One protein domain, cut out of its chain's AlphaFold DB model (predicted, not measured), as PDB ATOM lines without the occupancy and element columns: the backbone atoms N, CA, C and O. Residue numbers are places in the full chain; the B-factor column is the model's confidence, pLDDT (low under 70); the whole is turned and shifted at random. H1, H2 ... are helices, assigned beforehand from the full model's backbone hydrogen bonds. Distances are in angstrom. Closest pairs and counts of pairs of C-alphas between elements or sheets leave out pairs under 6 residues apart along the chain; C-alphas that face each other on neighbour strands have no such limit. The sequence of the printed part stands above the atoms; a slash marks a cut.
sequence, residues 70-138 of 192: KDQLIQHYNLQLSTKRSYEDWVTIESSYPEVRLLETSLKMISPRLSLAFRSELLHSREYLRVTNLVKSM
ATOM      1  N   LYS A  70     171.281 116.112 207.832       80.56
ATOM      2  CA  LYS A  70     170.325 115.194 207.192       80.56
ATOM      3  C   LYS A  70     168.919 115.352 207.761       80.56
ATOM      4  O   LYS A  70     167.974 115.449 206.981       80.56
ATOM      5  N   ASP A  71     168.778 115.439 209.080       76.88
ATOM      6  CA  ASP A  71     167.471 115.598 209.726       76.88
ATOM      7  C   ASP A  71     166.790 116.909 209.315       76.88
ATOM      8  O   ASP A  71     165.605 116.921 208.972       76.88
ATOM      9  N   GLN A  72     167.546 118.007 209.260       77.38
ATOM     10  CA  GLN A  72     167.044 119.295 208.773       77.38
ATOM     11  C   GLN A  72     166.630 119.239 207.299       77.38
ATOM     12  O   GLN A  72     165.586 119.780 206.927       77.38
ATOM     13  N   LEU A  73     167.417 118.570 206.454       73.31
ATOM     14  CA  LEU A  73     167.130 118.438 205.027       73.31
ATOM     15  C   LEU A  73     165.872 117.591 204.790       73.31
ATOM     16  O   LEU A  73     165.027 117.961 203.975       73.31
ATOM     17  N   ILE A  74     165.693 116.516 205.564       69.56
ATOM     18  CA  ILE A  74     164.478 115.693 205.561       69.56
ATOM     19  C   ILE A  74     163.267 116.520 206.003       69.56
ATOM     20  O   ILE A  74     162.231 116.487 205.338       69.56
ATOM     21  N   GLN A  75     163.378 117.292 207.086       64.69
ATOM     22  CA  GLN A  75     162.290 118.156 207.552       64.69
ATOM     23  C   GLN A  75     161.901 119.194 206.496       64.69
ATOM     24  O   GLN A  75     160.720 119.339 206.182       64.69
ATOM     25  N   HIS A  76     162.880 119.872 205.895       65.44
ATOM     26  CA  HIS A  76     162.632 120.857 204.847       65.44
ATOM     27  C   HIS A  76     161.980 120.226 203.609       65.44
ATOM     28  O   HIS A  76     160.992 120.748 203.090       65.44
ATOM     29  N   TYR A  77     162.480 119.074 203.159       54.00
ATOM     30  CA  TYR A  77     161.915 118.355 202.019       54.00
ATOM     31  C   TYR A  77     160.480 117.882 202.293       54.00
ATOM     32  O   TYR A  77     159.600 118.049 201.447       54.00
ATOM     33  N   ASN A  78     160.203 117.385 203.501       58.03
ATOM     34  CA  ASN A  78     158.858 116.998 203.921       58.03
ATOM     35  C   ASN A  78     157.891 118.189 203.955       58.03
ATOM     36  O   ASN A  78     156.759 118.056 203.494       58.03
ATOM     37  N   LEU A  79     158.336 119.357 204.432       57.16
ATOM     38  CA  LEU A  79     157.539 120.589 204.422       57.16
ATOM     39  C   LEU A  79     157.246 121.076 202.993       57.16
ATOM     40  O   LEU A  79     156.142 121.537 202.690       57.16
ATOM     41  N   GLN A  80     158.212 120.957 202.081       54.84
ATOM     42  CA  GLN A  80     158.008 121.304 200.673       54.84
ATOM     43  C   GLN A  80     157.053 120.331 199.970       54.84
ATOM     44  O   GLN A  80     156.170 120.746 199.220       54.84
ATOM     45  N   LEU A  81     157.173 119.033 200.246       56.06
ATOM     46  CA  LEU A  81     156.246 118.024 199.740       56.06
ATOM     47  C   LEU A  81     154.829 118.219 200.284       56.06
ATOM     48  O   LEU A  81     153.871 118.106 199.522       56.06
ATOM     49  N   SER A  82     154.678 118.526 201.576       57.38
ATOM     50  CA  SER A  82     153.366 118.742 202.188       57.38
ATOM     51  C   SER A  82     152.687 119.997 201.643       57.38
ATOM     52  O   SER A  82     151.493 119.969 201.360       57.38
ATOM     53  N   THR A  83     153.436 121.082 201.438       59.16
ATOM     54  CA  THR A  83     152.909 122.327 200.854       59.16
ATOM     55  C   THR A  83     152.537 122.157 199.381       59.16
ATOM     56  O   THR A  83     151.468 122.610 198.973       59.16
ATOM     57  N   LYS A  84     153.351 121.441 198.595       58.84
ATOM     58  CA  LYS A  84     153.034 121.129 197.195       58.84
ATOM     59  C   LYS A  84     151.798 120.230 197.068       58.84
ATOM     60  O   LYS A  84     150.894 120.569 196.309       58.84
ATOM     61  N   ARG A  85     151.707 119.156 197.865       59.69
ATOM     62  CA  ARG A  85     150.508 118.294 197.916       59.69
ATOM     63  C   ARG A  85     149.269 119.078 198.347       59.69
ATOM     64  O   ARG A  85     148.250 119.004 197.683       59.69
ATOM     65  N   SER A  86     149.385 119.921 199.375       66.56
ATOM     66  CA  SER A  86     148.301 120.801 199.839       66.56
ATOM     67  C   SER A  86     147.790 121.759 198.748       66.56
ATOM     68  O   SER A  86     146.600 122.081 198.707       66.56
ATOM     69  N   TYR A  87     148.662 122.214 197.844       69.62
ATOM     70  CA  TYR A  87     148.257 123.031 196.702       69.62
ATOM     71  C   TYR A  87     147.540 122.214 195.619       69.62
ATOM     72  O   TYR A  87     146.455 122.608 195.195       69.62
ATOM     73  N   GLU A  88     148.112 121.085 195.197       70.56
ATOM     74  CA  GLU A  88     147.526 120.198 194.178       70.56
ATOM     75  C   GLU A  88     146.166 119.630 194.626       70.56
ATOM     76  O   GLU A  88     145.196 119.639 193.860       70.56
ATOM     77  N   ASP A  89     146.063 119.239 195.897       76.06
ATOM     78  CA  ASP A  89     144.822 118.778 196.517       76.06
ATOM     79  C   ASP A  89     143.769 119.895 196.503       76.06
ATOM     80  O   ASP A  89     142.622 119.665 196.116       76.06
ATOM     81  N   TRP A  90     144.156 121.132 196.834       80.62
ATOM     82  CA  TRP A  90     143.239 122.275 196.814       80.62
ATOM     83  C   TRP A  90     142.684 122.576 195.422       80.62
ATOM     84  O   TRP A  90     141.485 122.789 195.278       80.62
ATOM     85  N   VAL A  91     143.533 122.556 194.392       81.12
ATOM     86  CA  VAL A  91     143.102 122.773 193.001       81.12
ATOM     87  C   VAL A  91     142.111 121.687 192.561       81.12
ATOM     88  O   VAL A  91     141.118 121.963 191.880       81.12
ATOM     89  N   THR A  92     142.333 120.446 192.998       81.88
ATOM     90  CA  THR A  92     141.431 119.318 192.725       81.88
ATOM     91  C   THR A  92     140.080 119.488 193.430       81.88
ATOM     92  O   THR A  92     139.028 119.239 192.839       81.88
ATOM     93  N   ILE A  93     140.078 119.968 194.674       79.38
ATOM     94  CA  ILE A  93     138.850 120.250 195.433       79.38
ATOM     95  C   ILE A  93     138.081 121.417 194.813       79.38
ATOM     96  O   ILE A  93     136.871 121.315 194.633       79.38
ATOM     97  N   GLU A  94     138.768 122.502 194.450       80.19
ATOM     98  CA  GLU A  94     138.153 123.693 193.849       80.19
ATOM     99  C   GLU A  94     137.471 123.367 192.511       80.19
ATOM    100  O   GLU A  94     136.392 123.886 192.220       80.19
ATOM    101  N   SER A  95     138.076 122.481 191.714       79.75
ATOM    102  CA  SER A  95     137.503 122.021 190.442       79.75
ATOM    103  C   SER A  95     136.350 121.028 190.620       79.75
ATOM    104  O   SER A  95     135.398 121.067 189.843       79.75
ATOM    105  N   SER A  96     136.399 120.175 191.645       79.88
ATOM    106  CA  SER A  96     135.382 119.139 191.883       79.88
ATOM    107  C   SER A  96     134.156 119.646 192.656       79.88
ATOM    108  O   SER A  96     133.065 119.101 192.497       79.88
ATOM    109  N   TYR A  97     134.319 120.683 193.485       80.56
ATOM    110  CA  TYR A  97     133.292 121.183 194.403       80.56
ATOM    111  C   TYR A  97     133.179 122.717 194.334       80.56
ATOM    112  O   TYR A  97     133.744 123.430 195.174       80.56
ATOM    113  N   PRO A  98     132.440 123.270 193.354       79.69
ATOM    114  CA  PRO A  98     132.343 124.718 193.155       79.69
ATOM    115  C   PRO A  98     131.726 125.455 194.356       79.69
ATOM    116  O   PRO A  98     131.981 126.642 194.554       79.69
ATOM    117  N   GLU A  99     130.950 124.768 195.194       77.56
ATOM    118  CA  GLU A  99     130.365 125.333 196.412       77.56
ATOM    119  C   GLU A  99     131.435 125.685 197.459       77.56
ATOM    120  O   GLU A  99     131.319 126.699 198.151       77.56
ATOM    121  N   VAL A 100     132.512 124.893 197.537       81.06
ATOM    122  CA  VAL A 100     133.650 125.135 198.443       81.06
ATOM    123  C   VAL A 100     134.384 126.415 198.045       81.06
ATOM    124  O   VAL A 100     134.738 127.219 198.908       81.06
ATOM    125  N   ARG A 101     134.530 126.660 196.737       81.94
ATOM    126  CA  ARG A 101     135.127 127.884 196.184       81.94
ATOM    127  C   ARG A 101     134.328 129.135 196.539       81.94
ATOM    128  O   ARG A 101     134.895 130.170 196.896       81.94
ATOM    129  N   LEU A 102     133.001 129.055 196.438       81.69
ATOM    130  CA  LEU A 102     132.114 130.168 196.788       81.69
ATOM    131  C   LEU A 102     132.224 130.509 198.276       81.69
ATOM    132  O   LEU A 102     132.345 131.685 198.631       81.69
ATOM    133  N   LEU A 103     132.252 129.487 199.136       81.19
ATOM    134  CA  LEU A 103     132.424 129.676 200.571       81.19
ATOM    135  C   LEU A 103     133.797 130.275 200.897       81.19
ATOM    136  O   LEU A 103     133.855 131.282 201.600       81.19
ATOM    137  N   GLU A 104     134.882 129.743 200.332       82.56
ATOM    138  CA  GLU A 104     136.233 130.291 200.505       82.56
ATOM    139  C   GLU A 104     136.291 131.768 200.090       82.56
ATOM    140  O   GLU A 104     136.805 132.605 200.834       82.56
ATOM    141  N   THR A 105     135.706 132.113 198.939       82.06
ATOM    142  CA  THR A 105     135.669 133.495 198.441       82.06
ATOM    143  C   THR A 105     134.907 134.404 199.404       82.06
ATOM    144  O   THR A 105     135.373 135.501 199.719       82.06
ATOM    145  N   SER A 106     133.767 133.943 199.928       81.19
ATOM    146  CA  SER A 106     132.999 134.695 200.926       81.19
ATOM    147  C   SER A 106     133.775 134.889 202.235       81.19
ATOM    148  O   SER A 106     133.816 136.000 202.761       81.19
ATOM    149  N   LEU A 107     134.473 133.854 202.714       81.00
ATOM    150  CA  LEU A 107     135.298 133.916 203.918       81.00
ATOM    151  C   LEU A 107     136.482 134.859 203.723       81.00
ATOM    152  O   LEU A 107     136.784 135.652 204.608       81.00
ATOM    153  N   LYS A 108     137.110 134.831 202.546       82.56
ATOM    154  CA  LYS A 108     138.219 135.715 202.180       82.56
ATOM    155  C   LYS A 108     137.802 137.185 202.158       82.56
ATOM    156  O   LYS A 108     138.593 138.028 202.577       82.56
ATOM    157  N   MET A 109     136.575 137.492 201.719       78.88
ATOM    158  CA  MET A 109     136.021 138.853 201.779       78.88
ATOM    159  C   MET A 109     135.829 139.360 203.214       78.88
ATOM    160  O   MET A 109     135.871 140.567 203.439       78.88
ATOM    161  N   ILE A 110     135.620 138.461 204.178       79.19
ATOM    162  CA  ILE A 110     135.449 138.806 205.596       79.19
ATOM    163  C   ILE A 110     136.809 138.889 206.290       79.19
ATOM    164  O   ILE A 110     137.105 139.859 206.983       79.19
ATOM    165  N   SER A 111     137.641 137.865 206.112       77.06
ATOM    166  CA  SER A 111     138.990 137.795 206.653       77.06
ATOM    167  C   SER A 111     139.846 136.811 205.851       77.06
ATOM    168  O   SER A 111     139.544 135.613 205.811       77.06
ATOM    169  N   PRO A 112     140.988 137.256 205.298       75.50
ATOM    170  CA  PRO A 112     141.944 136.363 204.649       75.50
ATOM    171  C   PRO A 112     142.442 135.238 205.568       75.50
ATOM    172  O   PRO A 112     142.688 134.129 205.106       75.50
ATOM    173  N   ARG A 113     142.541 135.494 206.882       68.19
ATOM    174  CA  ARG A 113     142.952 134.477 207.864       68.19
ATOM    175  C   ARG A 113     141.916 133.365 208.017       68.19
ATOM    176  O   ARG A 113     142.303 132.215 208.176       68.19
ATOM    177  N   LEU A 114     140.624 133.689 207.933       70.44
ATOM    178  CA  LEU A 114     139.550 132.691 208.012       70.44
ATOM    179  C   LEU A 114     139.521 131.797 206.774       70.44
ATOM    180  O   LEU A 114     139.372 130.589 206.904       70.44
ATOM    181  N   SER A 115     139.716 132.370 205.586       78.88
ATOM    182  CA  SER A 115     139.845 131.594 204.345       78.88
ATOM    183  C   SER A 115     141.038 130.631 204.398       78.88
ATOM    184  O   SER A 115     140.897 129.473 204.009       78.88
ATOM    185  N   LEU A 116     142.178 131.065 204.949       74.88
ATOM    186  CA  LEU A 116     143.339 130.193 205.146       74.88
ATOM    187  C   LEU A 116     143.068 129.072 206.158       74.88
ATOM    188  O   LEU A 116     143.381 127.923 205.862       74.88
ATOM    189  N   ALA A 117     142.462 129.387 207.306       73.88
ATOM    190  CA  ALA A 117     142.111 128.396 208.325       73.88
ATOM    191  C   ALA A 117     141.086 127.371 207.806       73.88
ATOM    192  O   ALA A 117     141.212 126.173 208.036       73.88
ATOM    193  N   PHE A 118     140.098 127.828 207.040       81.25
ATOM    194  CA  PHE A 118     139.131 126.963 206.371       81.25
ATOM    195  C   PHE A 118     139.805 126.021 205.370       81.25
ATOM    196  O   PHE A 118     139.549 124.819 205.385       81.25
ATOM    197  N   ARG A 119     140.704 126.551 204.531       79.94
ATOM    198  CA  ARG A 119     141.474 125.752 203.573       79.94
ATOM    199  C   ARG A 119     142.339 124.707 204.275       79.94
ATOM    200  O   ARG A 119     142.369 123.563 203.828       79.94
ATOM    201  N   SER A 120     143.021 125.072 205.363       76.00
ATOM    202  CA  SER A 120     143.822 124.111 206.127       76.00
ATOM    203  C   SER A 120     142.958 123.020 206.751       76.00
ATOM    204  O   SER A 120     143.312 121.850 206.652       76.00
ATOM    205  N   GLU A 121     141.808 123.379 207.321       78.06
ATOM    206  CA  GLU A 121     140.920 122.429 207.994       78.06
ATOM    207  C   GLU A 121     140.274 121.443 207.013       78.06
ATOM    208  O   GLU A 121     140.190 120.244 207.276       78.06
ATOM    209  N   LEU A 122     139.872 121.920 205.834       80.44
ATOM    210  CA  LEU A 122     139.343 121.069 204.766       80.44
ATOM    211  C   LEU A 122     140.372 120.066 204.256       80.44
ATOM    212  O   LEU A 122     140.057 118.889 204.085       80.44
ATOM    213  N   LEU A 123     141.601 120.528 204.022       78.00
ATOM    214  CA  LEU A 123     142.684 119.664 203.561       78.00
ATOM    215  C   LEU A 123     143.106 118.654 204.637       78.00
ATOM    216  O   LEU A 123     143.487 117.534 204.303       78.00
ATOM    217  N   HIS A 124     143.011 119.032 205.916       70.00
ATOM    218  CA  HIS A 124     143.342 118.162 207.041       70.00
ATOM    219  C   HIS A 124     142.268 117.092 207.293       70.00
ATOM    220  O   HIS A 124     142.584 115.907 207.365       70.00
ATOM    221  N   SER A 125     140.997 117.495 207.372       72.44
ATOM    222  CA  SER A 125     139.868 116.604 207.673       72.44
ATOM    223  C   SER A 125     139.496 115.669 206.521       72.44
ATOM    224  O   SER A 125     138.927 114.605 206.752       72.44
ATOM    225  N   ARG A 126     139.799 116.044 205.269       67.69
ATOM    226  CA  ARG A 126     139.355 115.346 204.046       67.69
ATOM    227  C   ARG A 126     137.829 115.180 203.933       67.69
ATOM    228  O   ARG A 126     137.349 114.424 203.088       67.69
ATOM    229  N   GLU A 127     137.042 115.907 204.728       67.06
ATOM    230  CA  GLU A 127     135.576 115.800 204.780       67.06
ATOM    231  C   GLU A 127     134.876 116.707 203.747       67.06
ATOM    232  O   GLU A 127     133.916 117.421 204.046       67.06
ATOM    233  N   TYR A 128     135.332 116.675 202.490       68.19
ATOM    234  CA  TYR A 128     134.832 117.548 201.414       68.19
ATOM    235  C   TYR A 128     133.317 117.412 201.199       68.19
ATOM    236  O   TYR A 128     132.596 118.402 201.062       68.19
ATOM    237  N   LEU A 129     132.810 116.177 201.256       58.84
ATOM    238  CA  LEU A 129     131.389 115.878 201.073       58.84
ATOM    239  C   LEU A 129     130.519 116.472 202.186       58.84
ATOM    240  O   LEU A 129     129.438 116.991 201.908       58.84
ATOM    241  N   ARG A 130     130.994 116.472 203.435       65.69
ATOM    242  CA  ARG A 130     130.242 117.026 204.567       65.69
ATOM    243  C   ARG A 130     130.059 118.534 204.429       65.69
ATOM    244  O   ARG A 130     128.950 119.032 204.612       65.69
ATOM    245  N   VAL A 131     131.116 119.243 204.032       63.22
ATOM    246  CA  VAL A 131     131.064 120.692 203.791       63.22
ATOM    247  C   VAL A 131     130.150 121.016 202.610       63.22
ATOM    248  O   VAL A 131     129.323 121.919 202.711       63.22
ATOM    249  N   THR A 132     130.216 120.248 201.518       61.22
ATOM    250  CA  THR A 132     129.331 120.475 200.361       61.22
ATOM    251  C   THR A 132     127.858 120.258 200.703       61.22
ATOM    252  O   THR A 132     127.018 121.065 200.307       61.22
ATOM    253  N   ASN A 133     127.537 119.227 201.489       63.44
ATOM    254  CA  ASN A 133     126.174 118.960 201.940       63.44
ATOM    255  C   ASN A 133     125.650 120.067 202.860       63.44
ATOM    256  O   ASN A 133     124.492 120.451 202.734       63.44
ATOM    257  N   LEU A 134     126.509 120.629 203.717       65.62
ATOM    258  CA  LEU A 134     126.167 121.748 204.596       65.62
ATOM    259  C   LEU A 134     125.930 123.043 203.799       65.62
ATOM    260  O   LEU A 134     124.959 123.755 204.035       65.62
ATOM    261  N   VAL A 135     126.756 123.335 202.789       62.72
ATOM    262  CA  VAL A 135     126.525 124.488 201.896       62.72
ATOM    263  C   VAL A 135     125.247 124.318 201.080       62.72
ATOM    264  O   VAL A 135     124.476 125.268 200.942       62.72
ATOM    265  N   LYS A 136     124.974 123.107 200.585       63.22
ATOM    266  CA  LYS A 136     123.733 122.801 199.865       63.22
ATOM    267  C   LYS A 136     122.507 122.923 200.766       63.22
ATOM    268  O   LYS A 136     121.531 123.532 200.339       63.22
ATOM    269  N   SER A 137     122.552 122.428 202.005       62.72
ATOM    270  CA  SER A 137     121.435 122.572 202.947       62.72
ATOM    271  C   SER A 137     121.181 124.039 203.306       62.72
ATOM    272  O   SER A 137     120.037 124.477 203.266       62.72
ATOM    273  N   MET A 138     122.232 124.840 203.520       57.34
ATOM    274  CA  MET A 138     122.101 126.290 203.735       57.34
ATOM    275  C   MET A 138     121.544 127.030 202.504       57.34
ATOM    276  O   MET A 138     120.762 127.969 202.640       57.34
TER     277      MET A 138
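AT A GLANCE: This is residues 70 to 138 of the 192 residues of the protein "J domain-containing protein" of Shewanella sp. SNU WT4 (UniProt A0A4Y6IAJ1). A helical hairpin, H2 and H3, has H1 and H4 at its open end, and residues 70 to 84 of the long helix H1 stick out as an arm. The printed part has 69 residues with four named helices, H1 to H4 in order, and no named strand: all helix. It is loose, with a radius of gyration of the C-alphas of 14.2 A, and spans 50 by 24 by 17 A.

IN THESE COORDINATES: H1, residues 70 to 96, begins at C-alpha 70 (170.325, 115.194, 207.192) and is 38.4 A long. H2 is residues 98 to 110, 19.0 A, and H3 residues 112 to 125, 20.1 A. H4, residues 128 to 138, 15.6 A, ends at C-alpha 138 (122.101, 126.290, 203.735).

HOW THE PARTS SIT: H2, the hub, touches H3 in a hairpin, opposite ways at a steep tilt of 36 degrees, only just past shallow; the closest C-alphas, Lys 108 and Ser 115, are 4.9 A apart. H4 touches H2 about perpendicular, 73 degrees, closest at the C-alphas of Thr 132 and Glu 99, 6.3 A. H1 touches H3 with residues 86 to 90 alone, about perpendicular, 83 degrees; the closest C-alphas, Ser 86 and Leu 123, are 6.8 A apart. H1 and H2 only just touch, only at the corner, with 3 pairs of C-alphas within 8 A. In the four helices every O i to N i+4 pair is within hydrogen-bond range.

THE WHOLE: The C-alphas farthest apart, Lys 70 and Ser 137, are 49.6 A apart. The printed part has no cut, and its three links are tight. Residues 74 to 87, 113 and 126 to 138 have pLDDT under 70.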